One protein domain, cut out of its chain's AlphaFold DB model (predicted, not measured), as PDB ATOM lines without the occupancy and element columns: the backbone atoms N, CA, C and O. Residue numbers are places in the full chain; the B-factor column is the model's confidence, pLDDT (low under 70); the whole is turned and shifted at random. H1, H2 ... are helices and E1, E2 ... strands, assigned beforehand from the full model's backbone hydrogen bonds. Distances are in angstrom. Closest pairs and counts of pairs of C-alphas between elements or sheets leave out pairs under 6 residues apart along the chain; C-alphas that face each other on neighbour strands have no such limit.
ATOM      1  N   CYS A  27     -97.772-188.616-130.194       63.25
ATOM      2  CA  CYS A  27     -98.483-189.071-131.386       63.25
ATOM      3  C   CYS A  27     -98.153-188.272-132.653       63.25
ATOM      4  O   CYS A  27     -98.210-188.831-133.748       63.25
ATOM      5  N   ALA A  28     -97.770-187.001-132.525       67.19
ATOM      6  CA  ALA A  28     -97.321-186.153-133.629       67.19
ATOM      7  C   ALA A  28     -96.098-185.303-133.222       67.19
ATOM      8  O   ALA A  28     -96.181-184.074-133.192       67.19
ATOM      9  N   PRO A  29     -94.957-185.937-132.902       72.75
ATOM     10  CA  PRO A  29     -93.791-185.225-132.396       72.75
ATOM     11  C   PRO A  29     -93.210-184.260-133.433       72.75
ATOM     12  O   PRO A  29     -93.109-184.572-134.625       72.75
ATOM     13  N   VAL A  30     -92.761-183.098-132.956       74.25
ATOM     14  CA  VAL A  30     -91.879-182.207-133.716       74.25
ATOM     15  C   VAL A  30     -90.455-182.734-133.604       74.25
ATOM     16  O   VAL A  30     -89.955-183.011-132.516       74.25
ATOM     17  N   THR A  31     -89.806-182.872-134.749       69.06
ATOM     18  CA  THR A  31     -88.496-183.501-134.886       69.06
ATOM     19  C   THR A  31     -87.467-182.457-135.296       69.06
ATOM     20  O   THR A  31     -87.747-181.591-136.130       69.06
ATOM     21  N   VAL A  32     -86.276-182.522-134.698       66.88
ATOM     22  CA  VAL A  32     -85.103-181.768-135.151       66.88
ATOM     23  C   VAL A  32     -84.145-182.793-135.750       66.88
ATOM     24  O   VAL A  32     -83.551-183.556-134.990       66.88
ATOM     25  N   PRO A  33     -84.006-182.862-137.082       62.78
ATOM     26  CA  PRO A  33     -83.090-183.812-137.696       62.78
ATOM     27  C   PRO A  33     -81.662-183.557-137.199       62.78
ATOM     28  O   PRO A  33     -81.186-182.417-137.162       62.78
ATOM     29  N   VAL A  34     -80.982-184.621-136.766       59.72
ATOM     30  CA  VAL A  34     -79.630-184.517-136.215       59.72
ATOM     31  C   VAL A  34     -78.679-184.127-137.347       59.72
ATOM     32  O   VAL A  34     -78.547-184.831-138.345       59.72
ATOM     33  N   ARG A  35     -77.972-183.002-137.177       56.06
ATOM     34  CA  ARG A  35     -77.063-182.392-138.174       56.06
ATOM     35  C   ARG A  35     -75.921-183.296-138.686       56.06
ATOM     36  O   ARG A  35     -75.151-182.857-139.535       56.06
ATOM     37  N   SER A  36     -75.767-184.513-138.164       56.78
ATOM     38  CA  SER A  36     -74.699-185.455-138.518       56.78
ATOM     39  C   SER A  36     -75.104-186.549-139.507       56.78
ATOM     40  O   SER A  36     -74.224-187.263-139.984       56.78
ATOM     41  N   GLU A  37     -76.390-186.720-139.813       62.62
ATOM     42  CA  GLU A  37     -76.832-187.775-140.728       62.62
ATOM     43  C   GLU A  37     -76.712-187.310-142.182       62.62
ATOM     44  O   GLU A  37     -77.140-186.216-142.550       62.62
ATOM     45  N   THR A  38     -76.068-188.127-143.018       68.25
ATOM     46  CA  THR A  38     -75.625-187.697-144.357       68.25
ATOM     47  C   THR A  38     -76.490-188.228-145.495       68.25
ATOM     48  O   THR A  38     -76.420-187.679-146.602       68.25
ATOM     49  N   SER A  39     -77.322-189.245-145.235       82.00
ATOM     50  CA  SER A  39     -78.197-189.881-146.226       82.00
ATOM     51  C   SER A  39     -79.627-190.103-145.734       82.00
ATOM     52  O   SER A  39     -79.873-190.281-144.544       82.00
ATOM     53  N   ILE A  40     -80.581-190.147-146.672       82.88
ATOM     54  CA  ILE A  40     -82.000-190.422-146.377       82.88
ATOM     55  C   ILE A  40     -82.180-191.750-145.629       82.88
ATOM     56  O   ILE A  40     -82.988-191.814-144.710       82.88
ATOM     57  N   ALA A  41     -81.424-192.797-145.981       83.75
ATOM     58  CA  ALA A  41     -81.484-194.079-145.278       83.75
ATOM     59  C   ALA A  41     -81.096-193.956-143.796       83.75
ATOM     60  O   ALA A  41     -81.760-194.552-142.949       83.75
ATOM     61  N   GLN A  42     -80.054-193.178-143.486       82.31
ATOM     62  CA  GLN A  42     -79.646-192.914-142.104       82.31
ATOM     63  C   GLN A  42     -80.732-192.134-141.362       82.31
ATOM     64  O   GLN A  42     -81.171-192.604-140.319       82.31
ATOM     65  N   LEU A  43     -81.242-191.046-141.958       84.12
ATOM     66  CA  LEU A  43     -82.321-190.253-141.357       84.12
ATOM     67  C   LEU A  43     -83.566-191.088-141.066       84.12
ATOM     68  O   LEU A  43     -84.097-191.049-139.964       84.12
ATOM     69  N   LEU A  44     -84.052-191.854-142.043       85.25
ATOM     70  CA  LEU A  44     -85.246-192.673-141.840       85.25
ATOM     71  C   LEU A  44     -85.021-193.729-140.755       85.25
ATOM     72  O   LEU A  44     -85.917-193.940-139.941       85.25
ATOM     73  N   SER A  45     -83.841-194.352-140.724       85.25
ATOM     74  CA  SER A  45     -83.499-195.344-139.699       85.25
ATOM     75  C   SER A  45     -83.459-194.712-138.307       85.25
ATOM     76  O   SER A  45     -84.109-195.233-137.410       85.25
ATOM     77  N   GLY A  46     -82.804-193.558-138.146       83.12
ATOM     78  CA  GLY A  46     -82.785-192.815-136.882       83.12
ATOM     79  C   GLY A  46     -84.189-192.430-136.414       83.12
ATOM     80  O   GLY A  46     -84.569-192.720-135.285       83.12
ATOM     81  N   LEU A  47     -85.027-191.904-137.317       84.88
ATOM     82  CA  LEU A  47     -86.427-191.590-137.007       84.88
ATOM     83  C   LEU A  47     -87.225-192.832-136.576       84.88
ATOM     84  O   LEU A  47     -88.045-192.747-135.663       84.88
ATOM     85  N   ALA A  48     -87.007-193.981-137.219       84.44
ATOM     86  CA  ALA A  48     -87.676-195.231-136.859       84.44
ATOM     87  C   ALA A  48     -87.301-195.700-135.448       84.44
ATOM     88  O   ALA A  48     -88.157-196.197-134.710       84.44
ATOM     89  N   GLU A  49     -86.038-195.516-135.062       82.56
ATOM     90  CA  GLU A  49     -85.543-195.822-133.723       82.56
ATOM     91  C   GLU A  49     -86.090-194.849-132.673       82.56
ATOM     92  O   GLU A  49     -86.665-195.297-131.680       82.56
ATOM     93  N   ASP A  50     -85.992-193.543-132.918       82.62
ATOM     94  CA  ASP A  50     -86.405-192.498-131.974       82.62
ATOM     95  C   ASP A  50     -87.917-192.516-131.709       82.62
ATOM     96  O   ASP A  50     -88.371-192.333-130.576       82.62
ATOM     97  N   TYR A  51     -88.715-192.777-132.750       80.31
ATOM     98  CA  TYR A  51     -90.178-192.712-132.690       80.31
ATOM     99  C   TYR A  51     -90.865-194.085-132.671       80.31
ATOM    100  O   TYR A  51     -92.099-194.170-132.631       80.31
ATOM    101  N   ASN A  52     -90.080-195.165-132.600       82.12
ATOM    102  CA  ASN A  52     -90.542-196.543-132.442       82.12
ATOM    103  C   ASN A  52     -91.600-196.954-133.482       82.12
ATOM    104  O   ASN A  52     -92.707-197.362-133.116       82.12
ATOM    105  N   PHE A  53     -91.265-196.843-134.767       82.12
ATOM    106  CA  PHE A  53     -92.077-197.372-135.868       82.12
ATOM    107  C   PHE A  53     -91.277-198.367-136.714       82.12
ATOM    108  O   PHE A  53     -90.051-198.316-136.763       82.12
ATOM    109  N   ASN A  54     -91.973-199.283-137.389       84.62
ATOM    110  CA  ASN A  54     -91.339-200.236-138.297       84.62
ATOM    111  C   ASN A  54     -90.931-199.544-139.594       84.62
ATOM    112  O   ASN A  54     -91.749-198.855-140.202       84.62
ATOM    113  N   LEU A  55     -89.708-199.766-140.058       85.38
ATOM    114  CA  LEU A  55     -89.220-199.179-141.301       85.38
ATOM    115  C   LEU A  55     -88.731-200.265-142.259       85.38
ATOM    116  O   LEU A  55     -87.952-201.131-141.877       85.38
ATOM    117  N   SER A  56     -89.137-200.186-143.523       84.44
ATOM    118  CA  SER A  56     -88.567-200.989-144.607       84.44
ATOM    119  C   SER A  56     -88.197-200.105-145.792       84.44
ATOM    120  O   SER A  56     -88.972-199.229-146.172       84.44
ATOM    121  N   PHE A  57     -87.020-200.298-146.386       83.69
ATOM    122  CA  PHE A  57     -86.596-199.551-147.575       83.69
ATOM    123  C   PHE A  57     -85.573-200.322-148.420       83.69
ATOM    124  O   PHE A  57     -84.870-201.189-147.900       83.69
ATOM    125  N   PRO A  58     -85.443-200.034-149.731       78.75
ATOM    126  CA  PRO A  58     -84.466-200.712-150.572       78.75
ATOM    127  C   PRO A  58     -83.040-200.325-150.176       78.75
ATOM    128  O   PRO A  58     -82.738-199.155-149.949       78.75
ATOM    129  N   LYS A  59     -82.118-201.291-150.190       73.12
ATOM    130  CA  LYS A  59     -80.716-201.099-149.761       73.12
ATOM    131  C   LYS A  59     -79.956-199.992-150.506       73.12
ATOM    132  O   LYS A  59     -78.974-199.464-150.003       73.12
ATOM    133  N   ASN A  60     -80.399-199.640-151.710       70.56
ATOM    134  CA  ASN A  60     -79.806-198.580-152.528       70.56
ATOM    135  C   ASN A  60     -80.518-197.228-152.405       70.56
ATOM    136  O   ASN A  60     -80.391-196.388-153.298       70.56
ATOM    137  N   LEU A  61     -81.269-197.017-151.323       72.81
ATOM    138  CA  LEU A  61     -81.842-195.727-150.970       72.81
ATOM    139  C   LEU A  61     -80.755-194.795-150.410       72.81
ATOM    140  O   LEU A  61     -80.781-194.427-149.242       72.81
ATOM    141  N   ASP A  62     -79.776-194.433-151.234       70.06
ATOM    142  CA  ASP A  62     -78.685-193.561-150.806       70.06
ATOM    143  C   ASP A  62     -78.722-192.250-151.590       70.06
ATOM    144  O   ASP A  62     -78.258-192.135-152.726       70.06
ATOM    145  N   ARG A  63     -79.375-191.258-150.986       71.56
ATOM    146  CA  ARG A  63     -79.416-189.883-151.473       71.56
ATOM    147  C   ARG A  63     -78.982-188.990-150.328       71.56
ATOM    148  O   ARG A  63     -79.544-189.077-149.237       71.56
ATOM    149  N   SER A  64     -78.007-188.126-150.589       73.69
ATOM    150  CA  SER A  64     -77.605-187.135-149.602       73.69
ATOM    151  C   SER A  64     -78.691-186.079-149.445       73.69
ATOM    152  O   SER A  64     -79.270-185.613-150.432       73.69
ATOM    153  N   MET A  65     -78.966-185.715-148.198       71.12
ATOM    154  CA  MET A  65     -79.939-184.692-147.857       71.12
ATOM    155  C   MET A  65     -79.406-183.858-146.701       71.12
ATOM    156  O   MET A  65     -78.714-184.370-145.827       71.12
ATOM    157  N   ARG A  66     -79.704-182.562-146.723       65.75
ATOM    158  CA  ARG A  66     -79.425-181.647-145.617       65.75
ATOM    159  C   ARG A  66     -80.747-181.139-145.086       65.75
ATOM    160  O   ARG A  66     -81.609-180.766-145.880       65.75
ATOM    161  N   MET A  67     -80.874-181.139-143.768       67.69
ATOM    162  CA  MET A  67     -82.038-180.624-143.069       67.69
ATOM    163  C   MET A  67     -81.571-179.666-141.987       67.69
ATOM    164  O   MET A  67     -80.782-180.049-141.127       67.69
ATOM    165  N   ASP A  68     -82.080-178.441-142.034       65.50
ATOM    166  CA  ASP A  68     -81.737-177.384-141.079       65.50
ATOM    167  C   ASP A  68     -82.961-176.878-140.298       65.50
ATOM    168  O   ASP A  68     -82.837-175.968-139.478       65.50
ATOM    169  N   GLU A  69     -84.137-177.475-140.520       68.69
ATOM    170  CA  GLU A  69     -85.411-177.011-139.971       68.69
ATOM    171  C   GLU A  69     -86.113-178.097-139.154       68.69
ATOM    172  O   GLU A  69     -86.144-179.272-139.528       68.69
ATOM    173  N   SER A  70     -86.698-177.679-138.031       74.75
ATOM    174  CA  SER A  70     -87.565-178.512-137.203       74.75
ATOM    175  C   SER A  70     -88.958-178.606-137.810       74.75
ATOM    176  O   SER A  70     -89.544-177.575-138.150       74.75
ATOM    177  N   MET A  71     -89.529-179.805-137.875       78.50
ATOM    178  CA  MET A  71     -90.892-180.004-138.370       78.50
ATOM    179  C   MET A  71     -91.546-181.250-137.777       78.50
ATOM    180  O   MET A  71     -90.867-182.129-137.243       78.50
ATOM    181  N   GLU A  72     -92.870-181.337-137.886       79.75
ATOM    182  CA  GLU A  72     -93.636-182.523-137.488       79.75
ATOM    183  C   GLU A  72     -93.135-183.780-138.215       79.75
ATOM    184  O   GLU A  72     -92.904-183.751-139.427       79.75
ATOM    185  N   LEU A  73     -93.040-184.904-137.497       80.00
ATOM    186  CA  LEU A  73     -92.532-186.183-138.012       80.00
ATOM    187  C   LEU A  73     -93.194-186.591-139.336       80.00
ATOM    188  O   LEU A  73     -92.522-186.969-140.292       80.00
ATOM    189  N   ASN A  74     -94.517-186.453-139.425       79.81
ATOM    190  CA  ASN A  74     -95.269-186.804-140.631       79.81
ATOM    191  C   ASN A  74     -94.918-185.913-141.830       79.81
ATOM    192  O   ASN A  74     -94.946-186.371-142.972       79.81
ATOM    193  N   GLN A  75     -94.612-184.638-141.591       79.31
ATOM    194  CA  GLN A  75     -94.184-183.716-142.642       79.31
ATOM    195  C   GLN A  75     -92.749-184.016-143.072       79.31
ATOM    196  O   GLN A  75     -92.477-184.074-144.273       79.31
ATOM    197  N   LEU A  76     -91.869-184.307-142.106       82.25
ATOM    198  CA  LEU A  76     -90.496-184.722-142.374       82.25
ATOM    199  C   LEU A  76     -90.467-185.983-143.236       82.25
ATOM    200  O   LEU A  76     -89.831-185.985-144.286       82.25
ATOM    201  N   ILE A  77     -91.217-187.018-142.859       84.00
ATOM    202  CA  ILE A  77     -91.288-188.273-143.614       84.00
ATOM    203  C   ILE A  77     -91.800-188.027-145.032       84.00
ATOM    204  O   ILE A  77     -91.160-188.465-145.982       84.00
ATOM    205  N   LYS A  78     -92.886-187.260-145.203       82.75
ATOM    206  CA  LYS A  78     -93.407-186.907-146.538       82.75
ATOM    207  C   LYS A  78     -92.370-186.209-147.413       82.75
ATOM    208  O   LYS A  78     -92.342-186.427-148.622       82.75
ATOM    209  N   MET A  79     -91.550-185.342-146.828       81.31
ATOM    210  CA  MET A  79     -90.485-184.661-147.554       81.31
ATOM    211  C   MET A  79     -89.332-185.616-147.890       81.31
ATOM    212  O   MET A  79     -88.859-185.602-149.025       81.31
ATOM    213  N   LEU A  80     -88.899-186.448-146.937       80.50
ATOM    214  CA  LEU A  80     -87.827-187.434-147.127       80.50
ATOM    215  C   LEU A  80     -88.183-188.464-148.198       80.50
ATOM    216  O   LEU A  80     -87.319-188.894-148.959       80.50
ATOM    217  N   THR A  81     -89.457-188.832-148.283       80.56
ATOM    218  CA  THR A  81     -89.945-189.839-149.223       80.56
ATOM    219  C   THR A  81     -90.617-189.245-150.454       80.56
ATOM    220  O   THR A  81     -91.300-189.951-151.201       80.56
ATOM    221  N   LYS A  82     -90.432-187.942-150.691       77.69
ATOM    222  CA  LYS A  82     -90.933-187.277-151.890       77.69
ATOM    223  C   LYS A  82     -90.350-187.972-153.126       77.69
ATOM    224  O   LYS A  82     -89.147-188.210-153.203       77.69
ATOM    225  N   ASP A  83     -91.224-188.305-154.073       72.69
ATOM    226  CA  ASP A  83     -90.913-189.037-155.312       72.69
ATOM    227  C   ASP A  83     -90.588-190.537-155.130       72.69
ATOM    228  O   ASP A  83     -90.086-191.184-156.051       72.69
ATOM    229  N   MET A  84     -90.901-191.114-153.965       79.12
ATOM    230  CA  MET A  84     -90.771-192.550-153.695       79.12
ATOM    231  C   MET A  84     -92.146-193.209-153.562       79.12
ATOM    232  O   MET A  84     -93.104-192.599-153.090       79.12
ATOM    233  N   ASN A  85     -92.244-194.485-153.936       77.62
ATOM    234  CA  ASN A  85     -93.436-195.273-153.638       77.62
ATOM    235  C   ASN A  85     -93.416-195.622-152.151       77.62
ATOM    236  O   ASN A  85     -92.568-196.399-151.730       77.62
ATOM    237  N   THR A  86     -94.325-195.064-151.354       75.44
ATOM    238  CA  THR A  86     -94.324-195.281-149.903       75.44
ATOM    239  C   THR A  86     -95.673-195.693-149.359       75.44
ATOM    240  O   THR A  86     -96.702-195.137-149.740       75.44
ATOM    241  N   VAL A  87     -95.647-196.616-148.408       82.00
ATOM    242  CA  VAL A  87     -96.789-197.012-147.589       82.00
ATOM    243  C   VAL A  87     -96.558-196.493-146.175       82.00
ATOM    244  O   VAL A  87     -95.474-196.661-145.621       82.00
ATOM    245  N   LEU A  88     -97.578-195.849-145.611       79.81
ATOM    246  CA  LEU A  88     -97.585-195.334-144.245       79.81
ATOM    247  C   LEU A  88     -98.757-195.963-143.493       79.81
ATOM    248  O   LEU A  88     -99.908-195.775-143.899       79.81
ATOM    249  N   CYS A  89     -98.485-196.652-142.389       78.69
ATOM    250  CA  CYS A  89     -99.521-197.158-141.493       78.69
ATOM    251  C   CYS A  89     -99.569-196.293-140.240       78.69
ATOM    252  O   CYS A  89     -98.545-196.044-139.603       78.69
ATOM    253  N   HIS A  90    -100.775-195.860-139.888       81.06
ATOM    254  CA  HIS A  90    -101.017-195.116-138.666       81.06
ATOM    255  C   HIS A  90    -102.040-195.850-137.809       81.06
ATOM    256  O   HIS A  90    -102.995-196.432-138.328       81.06
ATOM    257  N   GLU A  91    -101.854-195.782-136.501       78.56
ATOM    258  CA  GLU A  91    -102.756-196.347-135.509       78.56
ATOM    259  C   GLU A  91    -103.394-195.230-134.683       78.56
ATOM    260  O   GLU A  91    -102.766-194.218-134.354       78.56
ATOM    261  N   LYS A  92    -104.675-195.410-134.352       77.62
ATOM    262  CA  LYS A  92    -105.357-194.543-133.396       77.62
ATOM    263  C   LYS A  92    -105.013-195.021-131.989       77.62
ATOM    264  O   LYS A  92    -105.377-196.133-131.626       77.62
ATOM    265  N   ILE A  93    -104.362-194.164-131.212       76.50
ATOM    266  CA  ILE A  93    -104.027-194.437-129.813       76.50
ATOM    267  C   ILE A  93    -104.998-193.686-128.909       76.50
ATOM    268  O   ILE A  93    -105.280-192.505-129.129       76.50
ATOM    269  N   ASP A  94    -105.507-194.374-127.890       74.75
ATOM    270  CA  ASP A  94    -106.374-193.767-126.886       74.75
ATOM    271  C   ASP A  94    -105.640-192.644-126.144       74.75
ATOM    272  O   ASP A  94    -104.535-192.824-125.635       74.75
ATOM    273  N   GLY A  95    -106.272-191.472-126.087       73.12
ATOM    274  CA  GLY A  95    -105.704-190.262-125.488       73.12
ATOM    275  C   GLY A  95    -105.076-189.291-126.491       73.12
ATOM    276  O   GLY A  95    -104.957-188.112-126.161       73.12
ATOM    277  N   CYS A  96    -104.756-189.733-127.712       68.44
ATOM    278  CA  CYS A  96    -104.201-188.872-128.757       68.44
ATOM    279  C   CYS A  96    -105.281-188.270-129.656       68.44
ATOM    280  O   CYS A  96    -106.195-188.966-130.108       68.44
ATOM    281  N   ASN A  97    -105.128-186.987-129.994       67.81
ATOM    282  CA  ASN A  97    -105.948-186.347-131.025       67.81
ATOM    283  C   ASN A  97    -105.464-186.718-132.436       67.81
ATOM    284  O   ASN A  97    -106.253-186.732-133.383       67.81
ATOM    285  N   ASN A  98    -104.180-187.063-132.564       67.62
ATOM    286  CA  ASN A  98    -103.535-187.442-133.817       67.62
ATOM    287  C   ASN A  98    -103.255-188.949-133.888       67.62
ATOM    288  O   ASN A  98    -103.003-189.601-132.876       67.62
ATOM    289  N   MET A  99    -103.281-189.506-135.101       75.00
ATOM    290  CA  MET A  99    -102.867-190.895-135.323       75.00
ATOM    291  C   MET A  99    -101.342-191.009-135.239       75.00
ATOM    292  O   MET A  99    -100.635-190.185-135.822       75.00
ATOM    293  N   ARG A 100    -100.843-192.052-134.574       77.75
ATOM    294  CA  ARG A 100     -99.408-192.327-134.456       77.75
ATOM    295  C   ARG A 100     -98.937-193.164-135.639       77.75
ATOM    296  O   ARG A 100     -99.591-194.141-135.994       77.75
ATOM    297  N   LEU A 101     -97.791-192.819-136.214       78.44
ATOM    298  CA  LEU A 101     -97.133-193.650-137.221       78.44
ATOM    299  C   LEU A 101     -96.597-194.945-136.588       78.44
ATOM    300  O   LEU A 101     -95.877-194.897-135.592       78.44
ATOM    301  N   THR A 102     -96.924-196.091-137.180       82.50
ATOM    302  CA  THR A 102     -96.475-197.418-136.719       82.50
ATOM    303  C   THR A 102     -95.650-198.165-137.760       82.50
ATOM    304  O   THR A 102     -94.867-199.049-137.407       82.50
ATOM    305  N   GLU A 103     -95.773-197.797-139.036       83.31
ATOM    306  CA  GLU A 103     -94.983-198.383-140.114       83.31
ATOM    307  C   GLU A 103     -94.769-197.409-141.272       83.31
ATOM    308  O   GLU A 103     -95.686-196.700-141.693       83.31
ATOM    309  N   LEU A 104     -93.559-197.441-141.821       83.06
ATOM    310  CA  LEU A 104     -93.154-196.790-143.055       83.06
ATOM    311  C   LEU A 104     -92.453-197.823-143.944       83.06
ATOM    312  O   LEU A 104     -91.399-198.343-143.594       83.06
ATOM    313  N   ALA A 105     -93.003-198.091-145.124       84.06
ATOM    314  CA  ALA A 105     -92.360-198.940-146.121       84.06
ATOM    315  C   ALA A 105     -92.114-198.153-147.411       84.06
ATOM    316  O   ALA A 105     -93.052-197.675-148.049       84.06
ATOM    317  N   VAL A 106     -90.851-198.034-147.813       80.44
ATOM    318  CA  VAL A 106     -90.427-197.478-149.099       80.44
ATOM    319  C   VAL A 106     -90.289-198.627-150.090       80.44
ATOM    320  O   VAL A 106     -89.430-199.494-149.956       80.44
ATOM    321  N   MET A 107     -91.144-198.637-151.105       77.25
ATOM    322  CA  MET A 107     -91.163-199.646-152.152       77.25
ATOM    323  C   MET A 107     -90.236-199.252-153.310       77.25
ATOM    324  O   MET A 107     -90.230-198.098-153.752       77.25
ATOM    325  N   PRO A 108     -89.461-200.199-153.856       66.94
ATOM    326  CA  PRO A 108     -88.643-199.945-155.024       66.94
ATOM    327  C   PRO A 108     -89.500-199.723-156.272       66.94
ATOM    328  O   PRO A 108     -90.592-200.267-156.429       66.94
ATOM    329  N   VAL A 109     -88.951-198.960-157.213       62.59
ATOM    330  CA  VAL A 109     -89.453-198.903-158.586       62.59
ATOM    331  C   VAL A 109     -88.685-199.951-159.402       62.59
ATOM    332  O   VAL A 109     -87.471-199.830-159.575       62.59
ATOM    333  N   GLY A 110     -89.376-200.993-159.876       61.50
ATOM    334  CA  GLY A 110     -88.790-202.096-160.656       61.50
ATOM    335  C   GLY A 110     -88.333-203.302-159.820       61.50
ATOM    336  O   GLY A 110     -88.664-203.422-158.647       61.50
ATOM    337  N   ASN A 111     -87.555-204.208-160.424       55.06
ATOM    338  CA  ASN A 111     -87.235-205.543-159.879       55.06
ATOM    339  C   ASN A 111     -86.154-205.557-158.772       55.06
ATOM    340  O   ASN A 111     -85.362-206.496-158.702       55.06
ATOM    341  N   LYS A 112     -86.042-204.517-157.937       56.19
ATOM    342  CA  LYS A 112     -85.070-204.524-156.827       56.19
ATOM    343  C   LYS A 112     -85.601-205.414-155.700       56.19
ATOM    344  O   LYS A 112     -86.719-205.212-155.244       56.19
ATOM    345  N   THR A 113     -84.791-206.372-155.257       57.12
ATOM    346  CA  THR A 113     -85.206-207.442-154.333       57.12
ATOM    347  C   THR A 113     -84.588-207.348-152.936       57.12
ATOM    348  O   THR A 113     -85.010-208.080-152.048       57.12
ATOM    349  N   GLU A 114     -83.604-206.469-152.714       62.88
ATOM    350  CA  GLU A 114     -82.929-206.328-151.414       62.88
ATOM    351  C   GLU A 114     -83.501-205.162-150.595       62.88
ATOM    352  O   GLU A 114     -83.406-203.996-150.998       62.88
ATOM    353  N   PHE A 115     -84.033-205.492-149.417       64.19
ATOM    354  CA  PHE A 115     -84.617-204.560-148.455       64.19
ATOM    355  C   PHE A 115     -83.819-204.543-147.151       64.19
ATOM    356  O   PHE A 115     -83.256-205.554-146.734       64.19
ATOM    357  N   ILE A 116     -83.795-203.379-146.514       69.06
ATOM    358  CA  ILE A 116     -83.388-203.193-145.126       69.06
ATOM    359  C   ILE A 116     -84.673-203.078-144.313       69.06
ATOM    360  O   ILE A 116     -85.542-202.284-144.669       69.06
ATOM    361  N   ASN A 117     -84.774-203.861-143.237       71.62
ATOM    362  CA  ASN A 117     -85.883-203.815-142.292       71.62
ATOM    363  C   ASN A 117     -85.362-203.376-140.922       71.62
ATOM    364  O   ASN A 117     -84.398-203.942-140.406       71.62
ATOM    365  N   VAL A 118     -86.029-202.390-140.338       72.75
ATOM    366  CA  VAL A 118     -85.903-201.992-138.939       72.75
ATOM    367  C   VAL A 118     -87.210-202.407-138.274       72.75
ATOM    368  O   VAL A 118     -88.233-201.731-138.403       72.75
ATOM    369  N   GLU A 119     -87.196-203.578-137.642       71.38
ATOM    370  CA  GLU A 119     -88.355-204.153-136.957       71.38
ATOM    371  C   GLU A 119     -88.358-203.743-135.481       71.38
ATOM    372  O   GLU A 119     -87.326-203.762-134.804       71.38
TER     373      GLU A 119
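What this domain is: This is residues 27 to 119 of the 189 residues of an uncharacterized protein of hydrothermal vent metagenome (UniProt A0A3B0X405). A four-stranded sheet makes one layer, and helices H1 and H2, side by side over one face, make the second. The 93 printed residues run H1, E1, H2, E2, E3, E4; the mixed sheet has order E2, E3, E1, E4. The class is mixed, with under half of the residues in named elements. It is compact, radius of gyration of the C-alphas 13.1 A, spanning 41 by 27 by 22 A.

Where its parts are: Find E2 at residues 85 to 91, 20.4 A, E3 at 100 to 107, 20.8 A, E1 at 54 to 58, and E4 at 115 to 118, ending at C-alpha 118 (-85.903, -201.992, -138.939). H1, residues 40 to 51, runs 16.1 A from C-alpha 40 (-82.000, -190.422, -146.377); H2 is residues 73 to 80.

How they stand to each other: Look at N 87 and O 105, 2.8 A, in the antiparallel hairpin E2 and E3; N 56 and O 104, 2.9 A, between parallel E3 and E1; N 57 and O 116, 3.0 A, between antiparallel E1 and E4. H1 is on the sheet over E1, height 9.0 A, closest C-alphas Ala 48 and Leu 55, 6.1 A. With residues 40 to 44 alone, H1 only just touches H2, 3 pairs of C-alphas within 8 A, closest Ile 40 and Leu 80, 6.6 A, at a shallow tilt of 10 degrees, opposite ways. In both helices every O i to N i+4 pair is within hydrogen-bond range.

The domain as a whole: The farthest C-alphas, Gly 95 and Asn 111, are 41.9 A apart. The printed part has no cut; the link E1 to H2 is long, 14 residues. Confidence is under 70 in 26 residues, among them 31 to 38 and 108 to 116.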